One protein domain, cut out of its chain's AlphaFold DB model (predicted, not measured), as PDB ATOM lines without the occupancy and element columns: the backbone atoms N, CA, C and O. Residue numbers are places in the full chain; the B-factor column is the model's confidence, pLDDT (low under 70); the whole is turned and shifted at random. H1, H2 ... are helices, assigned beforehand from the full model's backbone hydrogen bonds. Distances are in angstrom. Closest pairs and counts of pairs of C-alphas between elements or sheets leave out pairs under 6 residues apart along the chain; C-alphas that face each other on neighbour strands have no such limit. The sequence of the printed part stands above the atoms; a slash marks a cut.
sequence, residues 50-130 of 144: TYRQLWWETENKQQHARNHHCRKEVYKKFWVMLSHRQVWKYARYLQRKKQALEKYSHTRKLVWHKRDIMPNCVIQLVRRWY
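This is residues 50 to 130 of the 144 residues of an uncharacterized protein of Mizuhopecten yessoensis (UniProt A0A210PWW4). An open, flat frame: H1 and H3 pack obliquely on each other, with H3 over the first half of H1, and H2 is set off to one side across a gap, touching neither. Residues 50 to 66, with no named element, run along the side of the H1 and H3 pair away from H2, and residues 105 to 119 lead from H2 back to H3. The printed part has 81 residues with three named helices, H1, H2 and H3 in chain order, and no named strand; the class is all helix. It is loose, with a radius of gyration of the C-alphas of 14.5 A, and spans 37 by 30 by 16 A.

After residues 50 to 66 comes H1, residues 67 to 84, which touches H3, residues 120 to 129, with its residues 71 to 78 alone. Their closest C-alphas, of Arg 71 and Val 126, are 6.2 A apart. They run opposite ways at a steep tilt of 36 degrees, only just past shallow. H2, residues 91 to 104, is apart from H1 and from H3. In H1 and H3 every O i to N i+4 pair is within hydrogen-bond range; in H2, 9 of 10 are.

H1 begins at C-alpha 67 (40.145, -1.906, -45.216) and measures 26.2 A from first to last C-alpha. H2 begins at C-alpha 91 (53.814, 26.486, -54.561) and measures 20.4 A. H3 measures 14.1 A and ends at C-alpha 129 (39.961, -0.291, -53.985).

The C-alphas farthest apart, of Leu 54 and His 106, are 40.9 A apart. The printed part has no cut. The link from H1 to H2 is short, and that from H2 to H3 is long, with 15 residues. Residues 103 to 109 stand free. The mean pLDDT of the printed part is 87.7; residues 104 to 114 are under 70.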
ATOM      1  N   THR A  50      48.336   4.401 -67.391       85.75
ATOM      2  CA  THR A  50      49.569   4.274 -68.188       85.75
ATOM      3  C   THR A  50      50.820   4.034 -67.333       85.75
ATOM      4  O   THR A  50      51.774   3.426 -67.802       85.75
ATOM      5  N   TYR A  51      50.814   4.474 -66.069       82.75
ATOM      6  CA  TYR A  51      51.941   4.338 -65.133       82.75
ATOM      7  C   TYR A  51      51.538   3.538 -63.895       82.75
ATOM      8  O   TYR A  51      52.016   3.788 -62.779       82.75
ATOM      9  N   ARG A  52      50.623   2.586 -64.094       90.38
ATOM     10  CA  ARG A  52      50.170   1.650 -63.076       90.38
ATOM     11  C   ARG A  52      51.359   0.955 -62.418       90.38
ATOM     12  O   ARG A  52      52.270   0.473 -63.081       90.38
ATOM     13  N   GLN A  53      51.340   0.900 -61.090       92.88
ATOM     14  CA  GLN A  53      52.399   0.254 -60.319       92.88
ATOM     15  C   GLN A  53      52.042  -1.205 -60.037       92.88
ATOM     16  O   GLN A  53      50.870  -1.541 -59.883       92.88
ATOM     17  N   LEU A  54      53.054  -2.059 -59.869       93.56
ATOM     18  CA  LEU A  54      52.867  -3.489 -59.577       93.56
ATOM     19  C   LEU A  54      52.048  -3.760 -58.306       93.56
ATOM     20  O   LEU A  54      51.393  -4.787 -58.194       93.56
ATOM     21  N   TRP A  55      52.075  -2.841 -57.342       94.50
ATOM     22  CA  TRP A  55      51.335  -2.970 -56.088       94.50
ATOM     23  C   TRP A  55      49.879  -2.486 -56.166       94.50
ATOM     24  O   TRP A  55      49.200  -2.491 -55.139       94.50
ATOM     25  N   TRP A  56      49.411  -2.011 -57.325       94.56
ATOM     26  CA  TRP A  56      48.027  -1.573 -57.508       94.56
ATOM     27  C   TRP A  56      47.066  -2.753 -57.489       94.56
ATOM     28  O   TRP A  56      47.303  -3.772 -58.133       94.56
ATOM     29  N   GLU A  57      45.924  -2.563 -56.839       94.00
ATOM     30  CA  GLU A  57      44.863  -3.563 -56.837       94.00
ATOM     31  C   GLU A  57      44.234  -3.686 -58.225       94.00
ATOM     32  O   GLU A  57      43.788  -2.698 -58.819       94.00
ATOM     33  N   THR A  58      44.220  -4.904 -58.763       91.06
ATOM     34  CA  THR A  58      43.537  -5.261 -60.016       91.06
ATOM     35  C   THR A  58      42.026  -5.202 -59.871       91.06
ATOM     36  O   THR A  58      41.345  -4.748 -60.785       91.06
ATOM     37  N   GLU A  59      41.515  -5.573 -58.700       93.81
ATOM     38  CA  GLU A  59      40.088  -5.601 -58.397       93.81
ATOM     39  C   GLU A  59      39.791  -4.901 -57.069       93.81
ATOM     40  O   GLU A  59      40.577  -4.953 -56.117       93.81
ATOM     41  N   ASN A  60      38.625  -4.260 -56.991       96.06
ATOM     42  CA  ASN A  60      38.168  -3.641 -55.752       96.06
ATOM     43  C   ASN A  60      37.874  -4.719 -54.705       96.06
ATOM     44  O   ASN A  60      37.215  -5.719 -54.989       96.06
ATOM     45  N   LYS A  61      38.312  -4.492 -53.468       95.88
ATOM     46  CA  LYS A  61      37.979  -5.368 -52.346       95.88
ATOM     47  C   LYS A  61      36.536  -5.150 -51.906       95.88
ATOM     48  O   LYS A  61      35.984  -4.054 -52.022       95.88
ATOM     49  N   GLN A  62      35.954  -6.190 -51.320       96.69
ATOM     50  CA  GLN A  62      34.678  -6.074 -50.624       96.69
ATOM     51  C   GLN A  62      34.785  -5.096 -49.446       96.69
ATOM     52  O   GLN A  62      35.864  -4.860 -48.886       96.69
ATOM     53  N   GLN A  63      33.652  -4.509 -49.067       96.94
ATOM     54  CA  GLN A  63      33.586  -3.599 -47.933       96.94
ATOM     55  C   GLN A  63      33.955  -4.325 -46.636       96.94
ATOM     56  O   GLN A  63      33.422  -5.389 -46.333       96.94
ATOM     57  N   HIS A  64      34.877  -3.753 -45.860       95.62
ATOM     58  CA  HIS A  64      35.345  -4.393 -44.636       95.62
ATOM     59  C   HIS A  64      35.947  -3.384 -43.651       95.62
ATOM     60  O   HIS A  64      36.638  -2.446 -44.046       95.62
ATOM     61  N   ALA A  65      35.772  -3.593 -42.341       92.69
ATOM     62  CA  ALA A  65      36.307  -2.686 -41.316       92.69
ATOM     63  C   ALA A  65      37.851  -2.602 -41.331       92.69
ATOM     64  O   ALA A  65      38.440  -1.549 -41.066       92.69
ATOM     65  N   ARG A  66      38.530  -3.697 -41.704       94.62
ATOM     66  CA  ARG A  66      40.003  -3.746 -41.824       94.62
ATOM     67  C   ARG A  66      40.552  -3.007 -43.047       94.62
ATOM     68  O   ARG A  66      41.743  -2.710 -43.061       94.62
ATOM     69  N   ASN A  67      39.711  -2.627 -44.014       96.00
ATOM     70  CA  ASN A  67      40.145  -1.906 -45.216       96.00
ATOM     71  C   ASN A  67      40.873  -0.600 -44.884       96.00
ATOM     72  O   ASN A  67      41.732  -0.154 -45.639       96.00
ATOM     73  N   HIS A  68      40.602   0.002 -43.723       93.12
ATOM     74  CA  HIS A  68      41.313   1.197 -43.288       93.12
ATOM     75  C   HIS A  68      42.826   0.980 -43.081       93.12
ATOM     76  O   HIS A  68      43.587   1.924 -43.290       93.12
ATOM     77  N   HIS A  69      43.270  -0.228 -42.708       93.88
ATOM     78  CA  HIS A  69      44.694  -0.562 -42.622       93.88
ATOM     79  C   HIS A  69      45.317  -0.640 -44.017       93.88
ATOM     80  O   HIS A  69      46.328   0.011 -44.266       93.88
ATOM     81  N   CYS A  70      44.662  -1.333 -44.954       96.00
ATOM     82  CA  CYS A  70      45.110  -1.426 -46.345       96.00
ATOM     83  C   CYS A  70      45.235  -0.038 -46.987       96.00
ATOM     84  O   CYS A  70      46.266   0.288 -47.575       96.00
ATOM     85  N   ARG A  71      44.237   0.836 -46.780       95.50
ATOM     86  CA  ARG A  71      44.292   2.223 -47.261       95.50
ATOM     87  C   ARG A  71      45.504   2.979 -46.732       95.50
ATOM     88  O   ARG A  71      46.143   3.680 -47.504       95.50
ATOM     89  N   LYS A  72      45.836   2.847 -45.440       92.69
ATOM     90  CA  LYS A  72      47.006   3.521 -44.848       92.69
ATOM     91  C   LYS A  72      48.301   3.106 -45.542       92.69
ATOM     92  O   LYS A  72      49.094   3.979 -45.880       92.69
ATOM     93  N   GLU A  73      48.493   1.813 -45.792       95.19
ATOM     94  CA  GLU A  73      49.700   1.325 -46.467       95.19
ATOM     95  C   GLU A  73      49.782   1.806 -47.916       95.19
ATOM     96  O   GLU A  73      50.832   2.260 -48.366       95.19
ATOM     97  N   VAL A  74      48.662   1.809 -48.636       96.12
ATOM     98  CA  VAL A  74      48.631   2.316 -50.011       96.12
ATOM     99  C   VAL A  74      48.834   3.832 -50.071       96.12
ATOM    100  O   VAL A  74      49.567   4.321 -50.929       96.12
ATOM    101  N   TYR A  75      48.281   4.593 -49.123       95.31
ATOM    102  CA  TYR A  75      48.548   6.028 -49.021       95.31
ATOM    103  C   TYR A  75      50.025   6.332 -48.776       95.31
ATOM    104  O   TYR A  75      50.524   7.287 -49.363       95.31
ATOM    105  N   LYS A  76      50.745   5.531 -47.978       94.56
ATOM    106  CA  LYS A  76      52.200   5.698 -47.810       94.56
ATOM    107  C   LYS A  76      52.943   5.517 -49.135       94.56
ATOM    108  O   LYS A  76      53.798   6.334 -49.459       94.56
ATOM    109  N   LYS A  77      52.583   4.503 -49.931       96.38
ATOM    110  CA  LYS A  77      53.199   4.262 -51.250       96.38
ATOM    111  C   LYS A  77      52.980   5.440 -52.201       96.38
ATOM    112  O   LYS A  77      53.933   5.938 -52.792       96.38
ATOM    113  N   PHE A  78      51.747   5.942 -52.289       96.31
ATOM    114  CA  PHE A  78      51.466   7.151 -53.069       96.31
ATOM    115  C   PHE A  78      52.156   8.393 -52.507       96.31
ATOM    116  O   PHE A  78      52.569   9.253 -53.282       96.31
ATOM    117  N   TRP A  79      52.305   8.492 -51.183       95.44
ATOM    118  CA  TRP A  79      53.014   9.608 -50.572       95.44
ATOM    119  C   TRP A  79      54.465   9.660 -51.051       95.44
ATOM    120  O   TRP A  79      54.907  10.710 -51.509       95.44
ATOM    121  N   VAL A  80      55.154   8.515 -51.050       94.12
ATOM    122  CA  VAL A  80      56.525   8.385 -51.566       94.12
ATOM    123  C   VAL A  80      56.597   8.752 -53.051       94.12
ATOM    124  O   VAL A  80      57.461   9.532 -53.442       94.12
ATOM    125  N   MET A  81      55.659   8.277 -53.881       94.81
ATOM    126  CA  MET A  81      55.625   8.649 -55.305       94.81
ATOM    127  C   MET A  81      55.507  10.162 -55.522       94.81
ATOM    128  O   MET A  81      56.141  10.711 -56.418       94.81
ATOM    129  N   LEU A  82      54.678  10.837 -54.727       95.25
ATOM    130  CA  LEU A  82      54.501  12.286 -54.813       95.25
ATOM    131  C   LEU A  82      55.732  13.044 -54.301       95.25
ATOM    132  O   LEU A  82      56.055  14.094 -54.858       95.25
ATOM    133  N   SER A  83      56.451  12.487 -53.319       94.00
ATOM    134  CA  SER A  83      57.743  13.008 -52.859       94.00
ATOM    135  C   SER A  83      58.789  12.948 -53.970       94.00
ATOM    136  O   SER A  83      59.365  13.977 -54.301       94.00
ATOM    137  N   HIS A  84      58.942  11.803 -54.645       93.12
ATOM    138  CA  HIS A  84      59.870  11.674 -55.779       93.12
ATOM    139  C   HIS A  84      59.505  12.587 -56.958       93.12
ATOM    140  O   HIS A  84      60.338  12.884 -57.801       93.12
ATOM    141  N   ARG A  85      58.265  13.075 -57.039       93.44
ATOM    142  CA  ARG A  85      57.830  14.049 -58.057       93.44
ATOM    143  C   ARG A  85      57.850  15.495 -57.562       93.44
ATOM    144  O   ARG A  85      57.364  16.390 -58.254       93.44
ATOM    145  N   GLN A  86      58.376  15.729 -56.361       94.06
ATOM    146  CA  GLN A  86      58.487  17.041 -55.718       94.06
ATOM    147  C   GLN A  86      57.147  17.766 -55.511       94.06
ATOM    148  O   GLN A  86      57.122  18.964 -55.221       94.06
ATOM    149  N   VAL A  87      56.014  17.056 -55.596       94.38
ATOM    150  CA  VAL A  87      54.674  17.664 -55.544       94.38
ATOM    151  C   VAL A  87      54.459  18.422 -54.236       94.38
ATOM    152  O   VAL A  87      53.862  19.499 -54.229       94.38
ATOM    153  N   TRP A  88      54.993  17.903 -53.130       93.88
ATOM    154  CA  TRP A  88      54.868  18.512 -51.806       93.88
ATOM    155  C   TRP A  88      55.547  19.875 -51.679       93.88
ATOM    156  O   TRP A  88      55.171  20.664 -50.813       93.88
ATOM    157  N   LYS A  89      56.509  20.168 -52.558       92.50
ATOM    158  CA  LYS A  89      57.240  21.437 -52.591       92.50
ATOM    159  C   LYS A  89      56.634  22.436 -53.581       92.50
ATOM    160  O   LYS A  89      57.039  23.594 -53.603       92.50
ATOM    161  N   TYR A  90      55.649  22.040 -54.393       93.81
ATOM    162  CA  TYR A  90      55.046  22.941 -55.374       93.81
ATOM    163  C   TYR A  90      54.263  24.065 -54.690       93.81
ATOM    164  O   TYR A  90      53.383  23.814 -53.865       93.81
ATOM    165  N   ALA A  91      54.496  25.312 -55.112       94.12
ATOM    166  CA  ALA A  91      53.814  26.486 -54.561       94.12
ATOM    167  C   ALA A  91      52.278  26.359 -54.609       94.12
ATOM    168  O   ALA A  91      51.594  26.653 -53.630       94.12
ATOM    169  N   ARG A  92      51.734  25.823 -55.713       93.62
ATOM    170  CA  ARG A  92      50.291  25.563 -55.874       93.62
ATOM    171  C   ARG A  92      49.758  24.527 -54.878       93.62
ATOM    172  O   ARG A  92      48.665  24.697 -54.340       93.62
ATOM    173  N   TYR A  93      50.531  23.476 -54.589       94.19
ATOM    174  CA  TYR A  93      50.174  22.497 -53.560       94.19
ATOM    175  C   TYR A  93      50.178  23.137 -52.169       94.19
ATOM    176  O   TYR A  93      49.204  22.991 -51.431       94.19
ATOM    177  N   LEU A  94      51.225  23.894 -51.832       92.44
ATOM    178  CA  LEU A  94      51.341  24.585 -50.545       92.44
ATOM    179  C   LEU A  94      50.192  25.579 -50.328       92.44
ATOM    180  O   LEU A  94      49.608  25.614 -49.244       92.44
ATOM    181  N   GLN A  95      49.806  26.323 -51.369       91.75
ATOM    182  CA  GLN A  95      48.655  27.225 -51.332       91.75
ATOM    183  C   GLN A  95      47.350  26.468 -51.054       91.75
ATOM    184  O   GLN A  95      46.592  26.853 -50.162       91.75
ATOM    185  N   ARG A  96      47.101  25.358 -51.758       89.69
ATOM    186  CA  ARG A  96      45.895  24.541 -51.550       89.69
ATOM    187  C   ARG A  96      45.873  23.878 -50.171       89.69
ATOM    188  O   ARG A  96      44.828  23.836 -49.526       89.69
ATOM    189  N   LYS A  97      47.028  23.414 -49.686       89.69
ATOM    190  CA  LYS A  97      47.202  22.883 -48.326       89.69
ATOM    191  C   LYS A  97      46.854  23.942 -47.281       89.69
ATOM    192  O   LYS A  97      46.105  23.640 -46.356       89.69
ATOM    193  N   LYS A  98      47.342  25.175 -47.448       88.12
ATOM    194  CA  LYS A  98      47.023  26.307 -46.566       88.12
ATOM    195  C   LYS A  98      45.516  26.578 -46.524       88.12
ATOM    196  O   LYS A  98      44.942  26.559 -45.441       88.12
ATOM    197  N   GLN A  99      44.871  26.709 -47.685       87.50
ATOM    198  CA  GLN A  99      43.418  26.927 -47.787       87.50
ATOM    199  C   GLN A  99      42.608  25.810 -47.115       87.50
ATOM    200  O   GLN A  99      41.643  26.070 -46.395       87.50
ATOM    201  N   ALA A 100      43.011  24.551 -47.321       84.25
ATOM    202  CA  ALA A 100      42.368  23.414 -46.678       84.25
ATOM    203  C   ALA A 100      42.492  23.505 -45.150       84.25
ATOM    204  O   ALA A 100      41.492  23.374 -44.452       84.25
ATOM    205  N   LEU A 101      43.683  23.779 -44.611       82.31
ATOM    206  CA  LEU A 101      43.881  23.901 -43.163       82.31
ATOM    207  C   LEU A 101      43.098  25.079 -42.560       82.31
ATOM    208  O   LEU A 101      42.504  24.922 -41.495       82.31
ATOM    209  N   GLU A 102      43.032  26.220 -43.248       82.81
ATOM    210  CA  GLU A 102      42.268  27.395 -42.808       82.81
ATOM    211  C   GLU A 102      40.776  27.078 -42.653       82.81
ATOM    212  O   GLU A 102      40.195  27.390 -41.612       82.81
ATOM    213  N   LYS A 103      40.176  26.357 -43.611       76.94
ATOM    214  CA  LYS A 103      38.761  25.950 -43.559       76.94
ATOM    215  C   LYS A 103      38.421  25.109 -42.323       76.94
ATOM    216  O   LYS A 103      37.300  25.163 -41.822       76.94
ATOM    217  N   TYR A 104      39.380  24.332 -41.821       69.50
ATOM    218  CA  TYR A 104      39.184  23.426 -40.685       69.50
ATOM    219  C   TYR A 104      39.707  23.971 -39.350       69.50
ATOM    220  O   TYR A 104      39.551  23.315 -38.320       69.50
ATOM    221  N   SER A 105      40.266  25.184 -39.339       64.44
ATOM    222  CA  SER A 105      40.828  25.811 -38.136       64.44
ATOM    223  C   SER A 105      39.834  26.050 -37.005       64.44
ATOM    224  O   SER A 105      40.230  26.051 -35.845       64.44
ATOM    225  N   HIS A 106      38.546  26.167 -37.325       61.28
ATOM    226  CA  HIS A 106      37.500  26.466 -36.349       61.28
ATOM    227  C   HIS A 106      36.855  25.216 -35.721       61.28
ATOM    228  O   HIS A 106      36.125  25.336 -34.746       61.28
ATOM    229  N   THR A 107      37.086  24.010 -36.264       59.16
ATOM    230  CA  THR A 107      36.309  22.802 -35.896       59.16
ATOM    231  C   THR A 107      37.102  21.711 -35.181       59.16
ATOM    232  O   THR A 107      36.504  20.792 -34.624       59.16
ATOM    233  N   ARG A 108      38.437  21.774 -35.153       53.94
ATOM    234  CA  ARG A 108      39.285  20.825 -34.413       53.94
ATOM    235  C   ARG A 108      40.514  21.548 -33.880       53.94
ATOM    236  O   ARG A 108      40.990  22.470 -34.533       53.94
ATOM    237  N   LYS A 109      41.068  21.083 -32.746       49.88
ATOM    238  CA  LYS A 109      42.462  21.363 -32.356       49.88
ATOM    239  C   LYS A 109      43.338  20.944 -33.536       49.88
ATOM    240  O   LYS A 109      43.652  19.763 -33.685       49.88
ATOM    241  N   LEU A 110      43.623  21.885 -34.433       49.88
ATOM    242  CA  LEU A 110      44.502  21.666 -35.562       49.88
ATOM    243  C   LEU A 110      45.827  21.244 -34.947       49.88
ATOM    244  O   LEU A 110      46.503  22.047 -34.307       49.88
ATOM    245  N   VAL A 111      46.210  19.988 -35.163       46.66
ATOM    246  CA  VAL A 111      47.624  19.624 -35.159       46.66
ATOM    247  C   VAL A 111      48.193  20.284 -36.410       46.66
ATOM    248  O   VAL A 111      48.355  19.670 -37.465       46.66
ATOM    249  N   TRP A 112      48.343  21.602 -36.319       46.19
ATOM    250  CA  TRP A 112      49.086  22.403 -37.262       46.19
ATOM    251  C   TRP A 112      50.503  21.811 -37.246       46.19
ATOM    252  O   TRP A 112      50.988  21.369 -36.205       46.19
ATOM    253  N   HIS A 113      51.149  21.775 -38.407       52.09
ATOM    254  CA  HIS A 113      52.532  21.318 -38.582       52.09
ATOM    255  C   HIS A 113      52.728  19.782 -38.553       52.09
ATOM    256  O   HIS A 113      52.913  19.168 -37.508       52.09
ATOM    257  N   LYS A 114      52.723  19.160 -39.745       58.34
ATOM    258  CA  LYS A 114      53.749  18.203 -40.250       58.34
ATOM    259  C   LYS A 114      53.239  17.356 -41.415       58.34
ATOM    260  O   LYS A 114      54.012  17.026 -42.300       58.34
ATOM    261  N   ARG A 115      51.953  16.996 -41.436       75.00
ATOM    262  CA  ARG A 115      51.453  16.021 -42.419       75.00
ATOM    263  C   ARG A 115      51.048  16.674 -43.734       75.00
ATOM    264  O   ARG A 115      50.475  17.764 -43.757       75.00
ATOM    265  N   ASP A 116      51.360  15.994 -44.827       89.25
ATOM    266  CA  ASP A 116      50.836  16.312 -46.148       89.25
ATOM    267  C   ASP A 116      49.387  15.883 -46.295       89.25
ATOM    268  O   ASP A 116      48.922  14.947 -45.639       89.25
ATOM    269  N   ILE A 117      48.667  16.605 -47.149       90.50
ATOM    270  CA  ILE A 117      47.281  16.293 -47.458       90.50
ATOM    271  C   ILE A 117      47.276  15.573 -48.801       90.50
ATOM    272  O   ILE A 117      47.676  16.123 -49.824       90.50
ATOM    273  N   MET A 118      46.834  14.318 -48.780       92.81
ATOM    274  CA  MET A 118      46.807  13.478 -49.969       92.81
ATOM    275  C   MET A 118      45.861  14.063 -51.043       92.81
ATOM    276  O   MET A 118      44.733  14.419 -50.699       92.81
ATOM    277  N   PRO A 119      46.257  14.131 -52.328       94.38
ATOM    278  CA  PRO A 119      45.395  14.618 -53.406       94.38
ATOM    279  C   PRO A 119      44.153  13.752 -53.664       94.38
ATOM    280  O   PRO A 119      44.197  12.525 -53.542       94.38
ATOM    281  N   ASN A 120      43.066  14.374 -54.136       93.88
ATOM    282  CA  ASN A 120      41.795  13.684 -54.413       93.88
ATOM    283  C   ASN A 120      41.897  12.522 -55.407       93.88
ATOM    284  O   ASN A 120      41.226  11.514 -55.194       93.88
ATOM    285  N   CYS A 121      42.740  12.611 -56.442       95.38
ATOM    286  CA  CYS A 121      42.925  11.505 -57.388       95.38
ATOM    287  C   CYS A 121      43.365  10.214 -56.671       95.38
ATOM    288  O   CYS A 121      42.802   9.147 -56.906       95.38
ATOM    289  N   VAL A 122      44.290  10.328 -55.708       95.81
ATOM    290  CA  VAL A 122      44.744   9.211 -54.868       95.81
ATOM    291  C   VAL A 122      43.652   8.783 -53.892       95.81
ATOM    292  O   VAL A 122      43.382   7.592 -53.755       95.81
ATOM    293  N   ILE A 123      43.001   9.733 -53.214       94.94
ATOM    294  CA  ILE A 123      41.947   9.423 -52.238       94.94
ATOM    295  C   ILE A 123      40.836   8.598 -52.887       94.94
ATOM    296  O   ILE A 123      40.454   7.564 -52.341       94.94
ATOM    297  N   GLN A 124      40.327   9.047 -54.033       95.38
ATOM    298  CA  GLN A 124      39.225   8.397 -54.732       95.38
ATOM    299  C   GLN A 124      39.611   6.996 -55.208       95.38
ATOM    300  O   GLN A 124      38.858   6.055 -54.964       95.38
ATOM    301  N   LEU A 125      40.796   6.835 -55.808       96.25
ATOM    302  CA  LEU A 125      41.274   5.531 -56.273       96.25
ATOM    303  C   LEU A 125      41.415   4.533 -55.115       96.25
ATOM    304  O   LEU A 125      40.858   3.442 -55.151       96.25
ATOM    305  N   VAL A 126      42.088   4.933 -54.036       96.31
ATOM    306  CA  VAL A 126      42.336   4.050 -52.888       96.31
ATOM    307  C   VAL A 126      41.046   3.709 -52.136       96.31
ATOM    308  O   VAL A 126      40.894   2.594 -51.638       96.31
ATOM    309  N   ARG A 127      40.088   4.642 -52.047       95.81
ATOM    310  CA  ARG A 127      38.771   4.367 -51.445       95.81
ATOM    311  C   ARG A 127      37.913   3.450 -52.308       95.81
ATOM    312  O   ARG A 127      37.142   2.688 -51.736       95.81
ATOM    313  N   ARG A 128      38.073   3.504 -53.633       96.62
ATOM    314  CA  ARG A 128      37.450   2.563 -54.568       96.62
ATOM    315  C   ARG A 128      38.009   1.151 -54.382       96.62
ATOM    316  O   ARG A 128      37.226   0.217 -54.286       96.62
ATOM    317  N   TRP A 129      39.331   1.009 -54.245       97.31
ATOM    318  CA  TRP A 129      39.961  -0.291 -53.985       97.31
ATOM    319  C   TRP A 129      39.606  -0.880 -52.620       97.31
ATOM    320  O   TRP A 129      39.446  -2.089 -52.502       97.31
ATOM    321  N   TYR A 130      39.481  -0.043 -51.589       97.00
ATOM    322  CA  TYR A 130      39.260  -0.485 -50.211       97.00
ATOM    323  C   TYR A 130      38.114   0.300 -49.560       97.00
ATOM    324  O   TYR A 130      38.359   1.203 -48.737       97.00
TER     325      TYR A 130